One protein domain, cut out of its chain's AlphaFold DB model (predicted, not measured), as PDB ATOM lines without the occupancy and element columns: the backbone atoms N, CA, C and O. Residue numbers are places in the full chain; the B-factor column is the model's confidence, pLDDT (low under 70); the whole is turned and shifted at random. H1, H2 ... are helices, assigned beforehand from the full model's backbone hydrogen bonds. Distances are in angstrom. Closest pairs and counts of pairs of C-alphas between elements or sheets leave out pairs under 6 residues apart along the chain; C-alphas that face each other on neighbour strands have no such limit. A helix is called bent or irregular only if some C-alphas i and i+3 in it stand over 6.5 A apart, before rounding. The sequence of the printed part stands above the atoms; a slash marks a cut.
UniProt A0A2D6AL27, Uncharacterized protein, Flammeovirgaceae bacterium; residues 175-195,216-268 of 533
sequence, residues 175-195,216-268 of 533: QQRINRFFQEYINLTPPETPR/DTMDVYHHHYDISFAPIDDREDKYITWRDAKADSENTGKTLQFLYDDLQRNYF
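What this domain is: This is residues 175 to 195 and 216 to 268 of the 533 residues of an uncharacterized protein of Flammeovirgaceae bacterium (UniProt A0A2D6AL27). Two helices, H1 and H4, run nearly parallel as well-spaced arms of a loose frame, and beyond the ends where they begin lie H2 and the short H3. The looped residues 238 to 255 fill the space between H3 and the start of H4, while residues 186 to 191, of which 186 to 188 belong to H1, stick out. The printed part has 74 residues with four named helices, in the order H1, H2, H3, H4, and no named strand; the class is all helix. The whole is only just compact, close to loose, with a radius of gyration of the C-alphas of 13.4 A and spans of 39 by 28 by 17 A.

How they stand to each other: H1, residues 175 to 188, is close to but not clearly touching H3, residues 232 to 237; their closest C-alphas, of Gln 175 and Arg 235, are 7.4 A apart. Their lines stand at a steep tilt of 61 degrees, the same way. H2, residues 216 to 225, and H3 are only just apart, with their closest C-alphas at 8.4 A. H4, residues 256 to 266, is apart from H1, H2 and H3. Every O i to N i+4 pair is within hydrogen-bond range in H1, H2 and H4; H3 has 0 of 2, and 2 of 3 O i to N i+3 pairs.

Where its parts are: H1 begins at C-alpha 175 (20.356, -2.964, -8.129) and is 20.0 A long. H2 measures 14.6 A. H3 measures 10.2 A and is irregular, with C-alphas 233 and 236 at 7.3 A. H4 is 15.3 A long and ends at C-alpha 266 (34.189, 2.766, -29.446).

The domain as a whole: The two C-alphas farthest apart, of Arg 195 and Asp 233, are 41.9 A apart. Residues 196 to 215 are not printed, and C-alphas 195 and 216 are 36.0 A apart across this cut. The link from H3 to H4 is long, with 18 residues; that from H2 to H3 is short, with 6. Mean pLDDT of the printed part is 83.1; residues 195 and 216 are under 70.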
ATOM      1  N   GLN A 175      20.078  -4.326  -7.658       87.19
ATOM      2  CA  GLN A 175      20.356  -2.964  -8.129       87.19
ATOM      3  C   GLN A 175      21.774  -2.485  -7.754       87.19
ATOM      4  O   GLN A 175      22.460  -1.871  -8.572       87.19
ATOM      5  N   GLN A 176      22.261  -2.789  -6.545       87.19
ATOM      6  CA  GLN A 176      23.636  -2.475  -6.134       87.19
ATOM      7  C   GLN A 176      24.676  -3.289  -6.912       87.19
ATOM      8  O   GLN A 176      25.736  -2.759  -7.250       87.19
ATOM      9  N   ARG A 177      24.373  -4.549  -7.242       87.06
ATOM     10  CA  ARG A 177      25.228  -5.400  -8.084       87.06
ATOM     11  C   ARG A 177      25.340  -4.849  -9.505       87.06
ATOM     12  O   ARG A 177      26.450  -4.763 -10.022       87.06
ATOM     13  N   ILE A 178      24.225  -4.416 -10.097       88.62
ATOM     14  CA  ILE A 178      24.194  -3.767 -11.417       88.62
ATOM     15  C   ILE A 178      25.003  -2.465 -11.390       88.62
ATOM     16  O   ILE A 178      25.865  -2.254 -12.241       88.62
ATOM     17  N   ASN A 179      24.803  -1.623 -10.371       88.06
ATOM     18  CA  ASN A 179      25.569  -0.386 -10.208       88.06
ATOM     19  C   ASN A 179      27.075  -0.648 -10.110       88.06
ATOM     20  O   ASN A 179      27.857   0.022 -10.784       88.06
ATOM     21  N   ARG A 180      27.477  -1.638  -9.302       88.62
ATOM     22  CA  ARG A 180      28.880  -2.031  -9.157       88.62
ATOM     23  C   ARG A 180      29.459  -2.531 -10.477       88.62
ATOM     24  O   ARG A 180      30.545  -2.095 -10.833       88.62
ATOM     25  N   PHE A 181      28.739  -3.387 -11.203       92.38
ATOM     26  CA  PHE A 181      29.181  -3.909 -12.496       92.38
ATOM     27  C   PHE A 181      29.475  -2.787 -13.500       92.38
ATOM     28  O   PHE A 181      30.577  -2.733 -14.032       92.38
ATOM     29  N   PHE A 182      28.542  -1.853 -13.719       90.12
ATOM     30  CA  PHE A 182      28.759  -0.761 -14.677       90.12
ATOM     31  C   PHE A 182      29.837   0.228 -14.213       90.12
ATOM     32  O   PHE A 182      30.577   0.761 -15.036       90.12
ATOM     33  N   GLN A 183      29.975   0.447 -12.904       89.75
ATOM     34  CA  GLN A 183      31.074   1.247 -12.363       89.75
ATOM     35  C   GLN A 183      32.432   0.569 -12.589       89.75
ATOM     36  O   GLN A 183      33.404   1.233 -12.937       89.75
ATOM     37  N   GLU A 184      32.506  -0.744 -12.395       88.31
ATOM     38  CA  GLU A 184      33.716  -1.533 -12.607       88.31
ATOM     39  C   GLU A 184      34.068  -1.621 -14.093       88.31
ATOM     40  O   GLU A 184      35.217  -1.385 -14.446       88.31
ATOM     41  N   TYR A 185      33.077  -1.816 -14.964       88.81
ATOM     42  CA  TYR A 185      33.232  -1.731 -16.415       88.81
ATOM     43  C   TYR A 185      33.877  -0.401 -16.831       88.81
ATOM     44  O   TYR A 185      34.933  -0.411 -17.452       88.81
ATOM     45  N   ILE A 186      33.322   0.737 -16.398       84.38
ATOM     46  CA  ILE A 186      33.859   2.074 -16.716       84.38
ATOM     47  C   ILE A 186      35.269   2.295 -16.135       84.38
ATOM     48  O   ILE A 186      36.067   3.025 -16.712       84.38
ATOM     49  N   ASN A 187      35.589   1.698 -14.984       84.12
ATOM     50  CA  ASN A 187      36.913   1.833 -14.368       84.12
ATOM     51  C   ASN A 187      37.983   0.958 -15.036       84.12
ATOM     52  O   ASN A 187      39.170   1.273 -14.941       84.12
ATOM     53  N   LEU A 188      37.580  -0.168 -15.626       83.88
ATOM     54  CA  LEU A 188      38.473  -1.125 -16.278       83.88
ATOM     55  C   LEU A 188      38.641  -0.847 -17.772       83.88
ATOM     56  O   LEU A 188      39.601  -1.338 -18.372       83.88
ATOM     57  N   THR A 189      37.749  -0.067 -18.382       79.56
ATOM     58  CA  THR A 189      37.938   0.398 -19.753       79.56
ATOM     59  C   THR A 189      39.085   1.415 -19.836       79.56
ATOM     60  O   THR A 189      39.335   2.178 -18.897       79.56
ATOM     61  N   PRO A 190      39.845   1.421 -20.946       73.06
ATOM     62  CA  PRO A 190      40.951   2.353 -21.117       73.06
ATOM     63  C   PRO A 190      40.452   3.811 -21.127       73.06
ATOM     64  O   PRO A 190      39.376   4.084 -21.657       73.06
ATOM     65  N   PRO A 191      41.244   4.767 -20.598       76.12
ATOM     66  CA  PRO A 191      40.853   6.177 -20.495       76.12
ATOM     67  C   PRO A 191      40.711   6.887 -21.850       76.12
ATOM     68  O   PRO A 191      40.129   7.967 -21.911       76.12
ATOM     69  N   GLU A 192      41.250   6.296 -22.917       78.50
ATOM     70  CA  GLU A 192      41.114   6.753 -24.296       78.50
ATOM     71  C   GLU A 192      40.673   5.565 -25.154       78.50
ATOM     72  O   GLU A 192      41.299   4.500 -25.131       78.50
ATOM     73  N   THR A 193      39.565   5.719 -25.877       76.44
ATOM     74  CA  THR A 193      39.053   4.654 -26.745       76.44
ATOM     75  C   THR A 193      39.870   4.577 -28.040       76.44
ATOM     76  O   THR A 193      40.396   5.594 -28.496       76.44
ATOM     77  N   PRO A 194      39.947   3.408 -28.702       75.62
ATOM     78  CA  PRO A 194      40.590   3.273 -30.013       75.62
ATOM     79  C   PRO A 194      40.116   4.311 -31.041       75.62
ATOM     80  O   PRO A 194      40.915   4.838 -31.808       75.62
ATOM     81  N   ARG A 195      38.829   4.675 -31.017       67.75
ATOM     82  CA  ARG A 195      38.279   5.735 -31.871       67.75
ATOM     83  C   ARG A 195      38.796   7.134 -31.515       67.75
ATOM     84  O   ARG A 195      39.035   7.933 -32.414       67.75
ATOM     85  N   ASP A 216       4.881  -3.861 -29.100       67.19
ATOM     86  CA  ASP A 216       4.016  -4.632 -28.200       67.19
ATOM     87  C   ASP A 216       4.792  -5.774 -27.526       67.19
ATOM     88  O   ASP A 216       4.720  -5.963 -26.311       67.19
ATOM     89  N   THR A 217       5.584  -6.526 -28.295       72.06
ATOM     90  CA  THR A 217       6.419  -7.613 -27.753       72.06
ATOM     91  C   THR A 217       7.528  -7.071 -26.854       72.06
ATOM     92  O   THR A 217       7.883  -7.689 -25.849       72.06
ATOM     93  N   MET A 218       8.062  -5.901 -27.204       71.69
ATOM     94  CA  MET A 218       9.098  -5.220 -26.440       71.69
ATOM     95  C   MET A 218       8.576  -4.770 -25.069       71.69
ATOM     96  O   MET A 218       9.191  -5.073 -24.049       71.69
ATOM     97  N   ASP A 219       7.410  -4.124 -25.012       75.06
ATOM     98  CA  ASP A 219       6.814  -3.687 -23.746       75.06
ATOM     99  C   ASP A 219       6.494  -4.868 -22.816       75.06
ATOM    100  O   ASP A 219       6.731  -4.786 -21.607       75.06
ATOM    101  N   VAL A 220       6.040  -5.999 -23.372       79.00
ATOM    102  CA  VAL A 220       5.839  -7.239 -22.606       79.00
ATOM    103  C   VAL A 220       7.158  -7.751 -22.025       79.00
ATOM    104  O   VAL A 220       7.189  -8.124 -20.849       79.00
ATOM    105  N   TYR A 221       8.243  -7.747 -22.804       81.06
ATOM    106  CA  TYR A 221       9.564  -8.173 -22.338       81.06
ATOM    107  C   TYR A 221      10.056  -7.306 -21.173       81.06
ATOM    108  O   TYR A 221      10.398  -7.838 -20.116       81.06
ATOM    109  N   HIS A 222      10.005  -5.978 -21.322       82.12
ATOM    110  CA  HIS A 222      10.449  -5.057 -20.276       82.12
ATOM    111  C   HIS A 222       9.674  -5.256 -18.971       82.12
ATOM    112  O   HIS A 222      10.271  -5.292 -17.900       82.12
ATOM    113  N   HIS A 223       8.358  -5.472 -19.046       81.06
ATOM    114  CA  HIS A 223       7.545  -5.717 -17.853       81.06
ATOM    115  C   HIS A 223       7.924  -7.021 -17.123       81.06
ATOM    116  O   HIS A 223       7.836  -7.116 -15.895       81.06
ATOM    117  N   HIS A 224       8.347  -8.046 -17.866       80.06
ATOM    118  CA  HIS A 224       8.670  -9.354 -17.297       80.06
ATOM    119  C   HIS A 224      10.091  -9.434 -16.743       80.06
ATOM    120  O   HIS A 224      10.283 -10.105 -15.727       80.06
ATOM    121  N   TYR A 225      11.061  -8.757 -17.357       82.94
ATOM    122  CA  TYR A 225      12.475  -9.024 -17.089       82.94
ATOM    123  C   TYR A 225      13.263  -7.824 -16.560       82.94
ATOM    124  O   TYR A 225      14.186  -8.031 -15.773       82.94
ATOM    125  N   ASP A 226      12.898  -6.589 -16.905       89.31
ATOM    126  CA  ASP A 226      13.731  -5.428 -16.590       89.31
ATOM    127  C   ASP A 226      13.529  -4.944 -15.153       89.31
ATOM    128  O   ASP A 226      12.413  -4.674 -14.705       89.31
ATOM    129  N   ILE A 227      14.638  -4.731 -14.446       89.56
ATOM    130  CA  ILE A 227      14.633  -4.219 -13.073       89.56
ATOM    131  C   ILE A 227      14.043  -2.803 -12.977       89.56
ATOM    132  O   ILE A 227      13.377  -2.494 -11.992       89.56
ATOM    133  N   SER A 228      14.185  -1.978 -14.026       89.56
ATOM    134  CA  SER A 228      13.579  -0.634 -14.100       89.56
ATOM    135  C   SER A 228      12.044  -0.640 -14.070       89.56
ATOM    136  O   SER A 228      11.442   0.367 -13.705       89.56
ATOM    137  N   PHE A 229      11.396  -1.752 -14.444       84.12
ATOM    138  CA  PHE A 229       9.932  -1.904 -14.419       84.12
ATOM    139  C   PHE A 229       9.422  -2.669 -13.191       84.12
ATOM    140  O   PHE A 229       8.211  -2.790 -12.998       84.12
ATOM    141  N   ALA A 230      10.325  -3.174 -12.353       83.94
ATOM    142  CA  ALA A 230       9.984  -3.996 -11.207       83.94
ATOM    143  C   ALA A 230       9.562  -3.153  -9.988       83.94
ATOM    144  O   ALA A 230      10.280  -2.214  -9.613       83.94
ATOM    145  N   PRO A 231       8.450  -3.508  -9.313       80.81
ATOM    146  CA  PRO A 231       8.167  -3.031  -7.963       80.81
ATOM    147  C   PRO A 231       9.342  -3.324  -7.024       80.81
ATOM    148  O   PRO A 231      10.054  -4.305  -7.219       80.81
ATOM    149  N   ILE A 232       9.534  -2.493  -5.993       74.75
ATOM    150  CA  ILE A 232      10.674  -2.597  -5.058       74.75
ATOM    151  C   ILE A 232      10.834  -4.016  -4.497       74.75
ATOM    152  O   ILE A 232      11.956  -4.514  -4.448       74.75
ATOM    153  N   ASP A 233       9.724  -4.666  -4.152       75.69
ATOM    154  CA  ASP A 233       9.714  -6.001  -3.550       75.69
ATOM    155  C   ASP A 233      10.108  -7.119  -4.541       75.69
ATOM    156  O   ASP A 233      10.564  -8.174  -4.111       75.69
ATOM    157  N   ASP A 234      10.025  -6.869  -5.855       74.25
ATOM    158  CA  ASP A 234      10.308  -7.846  -6.921       74.25
ATOM    159  C   ASP A 234      11.664  -7.599  -7.613       74.25
ATOM    160  O   ASP A 234      12.065  -8.339  -8.517       74.25
ATOM    161  N   ARG A 235      12.389  -6.534  -7.241       80.50
ATOM    162  CA  ARG A 235      13.661  -6.155  -7.890       80.50
ATOM    163  C   ARG A 235      14.736  -7.226  -7.748       80.50
ATOM    164  O   ARG A 235      15.558  -7.388  -8.651       80.50
ATOM    165  N   GLU A 236      14.689  -7.994  -6.664       81.75
ATOM    166  CA  GLU A 236      15.600  -9.112  -6.426       81.75
ATOM    167  C   GLU A 236      15.349 -10.313  -7.347       81.75
ATOM    168  O   GLU A 236      16.188 -11.204  -7.399       81.75
ATOM    169  N   ASP A 237      14.310 -10.303  -8.189       77.50
ATOM    170  CA  ASP A 237      14.021 -11.351  -9.181       77.50
ATOM    171  C   ASP A 237      14.219 -10.893 -10.635       77.50
ATOM    172  O   ASP A 237      14.018 -11.662 -11.576       77.50
ATOM    173  N   LYS A 238      14.679  -9.655 -10.840       84.69
ATOM    174  CA  LYS A 238      14.714  -9.004 -12.161       84.69
ATOM    175  C   LYS A 238      16.144  -8.778 -12.649       84.69
ATOM    176  O   LYS A 238      17.102  -9.085 -11.937       84.69
ATOM    177  N   TYR A 239      16.293  -8.317 -13.888       90.06
ATOM    178  CA  TYR A 239      17.564  -8.283 -14.622       90.06
ATOM    179  C   TYR A 239      17.908  -6.877 -15.124       90.06
ATOM    180  O   TYR A 239      17.088  -5.963 -15.062       90.06
ATOM    181  N   ILE A 240      19.139  -6.699 -15.616       90.31
ATOM    182  CA  ILE A 240      19.606  -5.435 -16.206       90.31
ATOM    183  C   ILE A 240      18.619  -4.985 -17.284       90.31
ATOM    184  O   ILE A 240      18.240  -5.772 -18.148       90.31
ATOM    185  N   THR A 241      18.221  -3.715 -17.234       91.19
ATOM    186  CA  THR A 241      17.315  -3.135 -18.224       91.19
ATOM    187  C   THR A 241      17.903  -3.244 -19.621       91.19
ATOM    188  O   THR A 241      19.068  -2.917 -19.846       91.19
ATOM    189  N   TRP A 242      17.099  -3.711 -20.569       84.31
ATOM    190  CA  TRP A 242      17.594  -4.001 -21.907       84.31
ATOM    191  C   TRP A 242      17.835  -2.726 -22.725       84.31
ATOM    192  O   TRP A 242      18.901  -2.582 -23.319       84.31
ATOM    193  N   ARG A 243      16.884  -1.782 -22.725       83.81
ATOM    194  CA  ARG A 243      16.895  -0.572 -23.571       83.81
ATOM    195  C   ARG A 243      16.972   0.709 -22.746       83.81
ATOM    196  O   ARG A 243      16.281   0.838 -21.738       83.81
ATOM    197  N   ASP A 244      17.707   1.706 -23.235       86.50
ATOM    198  CA  ASP A 244      17.847   3.009 -22.560       86.50
ATOM    199  C   ASP A 244      16.517   3.754 -22.428       86.50
ATOM    200  O   ASP A 244      16.235   4.354 -21.393       86.50
ATOM    201  N   ALA A 245      15.643   3.652 -23.434       85.12
ATOM    202  CA  ALA A 245      14.313   4.270 -23.418       85.12
ATOM    203  C   ALA A 245      13.394   3.744 -22.295       85.12
ATOM    204  O   ALA A 245      12.333   4.313 -22.037       85.12
ATOM    205  N   LYS A 246      13.780   2.634 -21.660       87.12
ATOM    206  CA  LYS A 246      13.033   1.915 -20.625       87.12
ATOM    207  C   LYS A 246      13.755   1.933 -19.274       87.12
ATOM    208  O   LYS A 246      13.290   1.296 -18.332       87.12
ATOM    209  N   ALA A 247      14.859   2.672 -19.174       87.81
ATOM    210  CA  ALA A 247      15.581   2.872 -17.931       87.81
ATOM    211  C   ALA A 247      14.814   3.795 -16.979       87.81
ATOM    212  O   ALA A 247      14.274   4.830 -17.380       87.81
ATOM    213  N   ASP A 248      14.810   3.438 -15.700       88.25
ATOM    214  CA  ASP A 248      14.416   4.349 -14.635       88.25
ATOM    215  C   ASP A 248      15.582   5.282 -14.240       88.25
ATOM    216  O   ASP A 248      16.677   5.269 -14.820       88.25
ATOM    217  N   SER A 249      15.358   6.124 -13.230       89.00
ATOM    218  CA  SER A 249      16.381   7.059 -12.749       89.00
ATOM    219  C   SER A 249      17.628   6.376 -12.173       89.00
ATOM    220  O   SER A 249      18.680   7.006 -12.108       89.00
ATOM    221  N   GLU A 250      17.535   5.116 -11.737       86.06
ATOM    222  CA  GLU A 250      18.664   4.379 -11.155       86.06
ATOM    223  C   GLU A 250      19.501   3.674 -12.231       86.06
ATOM    224  O   GLU A 250      20.722   3.544 -12.083       86.06
ATOM    225  N   ASN A 251      18.872   3.303 -13.349       87.19
ATOM    226  CA  ASN A 251      19.480   2.532 -14.435       87.19
ATOM    227  C   ASN A 251      19.841   3.361 -15.679       87.19
ATOM    228  O   ASN A 251      20.251   2.812 -16.700       87.19
ATOM    229  N   THR A 252      19.755   4.691 -15.599       88.94
ATOM    230  CA  THR A 252      20.271   5.579 -16.653       88.94
ATOM    231  C   THR A 252      21.771   5.324 -16.868       88.94
ATOM    232  O   THR A 252      22.554   5.392 -15.911       88.94
ATOM    233  N   GLY A 253      22.162   5.004 -18.109       85.00
ATOM    234  CA  GLY A 253      23.538   4.630 -18.471       85.00
ATOM    235  C   GLY A 253      23.986   3.268 -17.925       85.00
ATOM    236  O   GLY A 253      25.181   3.035 -17.771       85.00
ATOM    237  N   LYS A 254      23.036   2.396 -17.558       91.38
ATOM    238  CA  LYS A 254      23.276   1.052 -17.003       91.38
ATOM    239  C   LYS A 254      22.352   0.017 -17.645       91.38
ATOM    240  O   LYS A 254      21.720  -0.783 -16.957       91.38
ATOM    241  N   THR A 255      22.235   0.071 -18.968       91.75
ATOM    242  CA  THR A 255      21.419  -0.861 -19.754       91.75
ATOM    243  C   THR A 255      22.292  -1.745 -20.638       91.75
ATOM    244  O   THR A 255      23.467  -1.451 -20.875       91.75
ATOM    245  N   LEU A 256      21.722  -2.839 -21.143       87.62
ATOM    246  CA  LEU A 256      22.406  -3.670 -22.137       87.62
ATOM    247  C   LEU A 256      22.615  -2.914 -23.456       87.62
ATOM    248  O   LEU A 256      23.650  -3.091 -24.088       87.62
ATOM    249  N   GLN A 257      21.678  -2.041 -23.835       84.25
ATOM    250  CA  GLN A 257      21.827  -1.153 -24.986       84.25
ATOM    251  C   GLN A 257      23.009  -0.201 -24.813       84.25
ATOM    252  O   GLN A 257      23.815  -0.090 -25.725       84.25
ATOM    253  N   PHE A 258      23.160   0.425 -23.644       89.94
ATOM    254  CA  PHE A 258      24.302   1.296 -23.370       89.94
ATOM    255  C   PHE A 258      25.633   0.555 -23.552       89.94
ATOM    256  O   PHE A 258      26.542   1.074 -24.191       89.94
ATOM    257  N   LEU A 259      25.738  -0.670 -23.019       89.12
ATOM    258  CA  LEU A 259      26.941  -1.492 -23.162       89.12
ATOM    259  C   LEU A 259      27.208  -1.858 -24.628       89.12
ATOM    260  O   LEU A 259      28.339  -1.759 -25.089       89.12
ATOM    261  N   TYR A 260      26.171  -2.273 -25.353       84.62
ATOM    262  CA  TYR A 260      26.265  -2.604 -26.772       84.62
ATOM    263  C   TYR A 260      26.710  -1.395 -27.607       84.62
ATOM    264  O   TYR A 260      27.689  -1.489 -28.346       84.62
ATOM    265  N   ASP A 261      26.049  -0.249 -27.429       83.75
ATOM    266  CA  ASP A 261      26.350   0.988 -28.146       83.75
ATOM    267  C   ASP A 261      27.771   1.475 -27.822       83.75
ATOM    268  O   ASP A 261      28.476   1.945 -28.712       83.75
ATOM    269  N   ASP A 262      28.223   1.343 -26.571       85.75
ATOM    270  CA  ASP A 262      29.591   1.680 -26.165       85.75
ATOM    271  C   ASP A 262      30.626   0.770 -26.842       85.75
ATOM    272  O   ASP A 262      31.575   1.260 -27.458       85.75
ATOM    273  N   LEU A 263      30.416  -0.549 -26.810       85.00
ATOM    274  CA  LEU A 263      31.313  -1.525 -27.428       85.00
ATOM    275  C   LEU A 263      31.396  -1.348 -28.949       85.00
ATOM    276  O   LEU A 263      32.496  -1.235 -29.493       85.00
ATOM    277  N   GLN A 264      30.256  -1.262 -29.633       76.19
ATOM    278  CA  GLN A 264      30.205  -1.125 -31.088       76.19
ATOM    279  C   GLN A 264      30.798   0.218 -31.538       76.19
ATOM    280  O   GLN A 264      31.634   0.298 -32.436       76.19
ATOM    281  N   ARG A 265      30.422   1.316 -30.872       75.12
ATOM    282  CA  ARG A 265      30.842   2.660 -31.285       75.12
ATOM    283  C   ARG A 265      32.318   2.938 -31.030       75.12
ATOM    284  O   ARG A 265      32.904   3.735 -31.776       75.12
ATOM    285  N   ASN A 266      32.876   2.380 -29.955       73.62
ATOM    286  CA  ASN A 266      34.189   2.766 -29.446       73.62
ATOM    287  C   ASN A 266      35.273   1.698 -29.636       73.62
ATOM    288  O   ASN A 266      36.448   2.072 -29.683       73.62
ATOM    289  N   TYR A 267      34.907   0.419 -29.769       76.94
ATOM    290  CA  TYR A 267      35.860  -0.698 -29.788       76.94
ATOM    291  C   TYR A 267      35.718  -1.615 -31.008       76.94
ATOM    292  O   TYR A 267      36.734  -2.077 -31.524       76.94
ATOM    293  N   PHE A 268      34.496  -1.849 -31.490       70.75
ATOM    294  CA  PHE A 268      34.207  -2.811 -32.555       70.75
ATOM    295  C   PHE A 268      33.361  -2.169 -33.660       70.75
ATOM    296  O   PHE A 268      32.143  -2.316 -33.695       70.75
TER     297      PHE A 268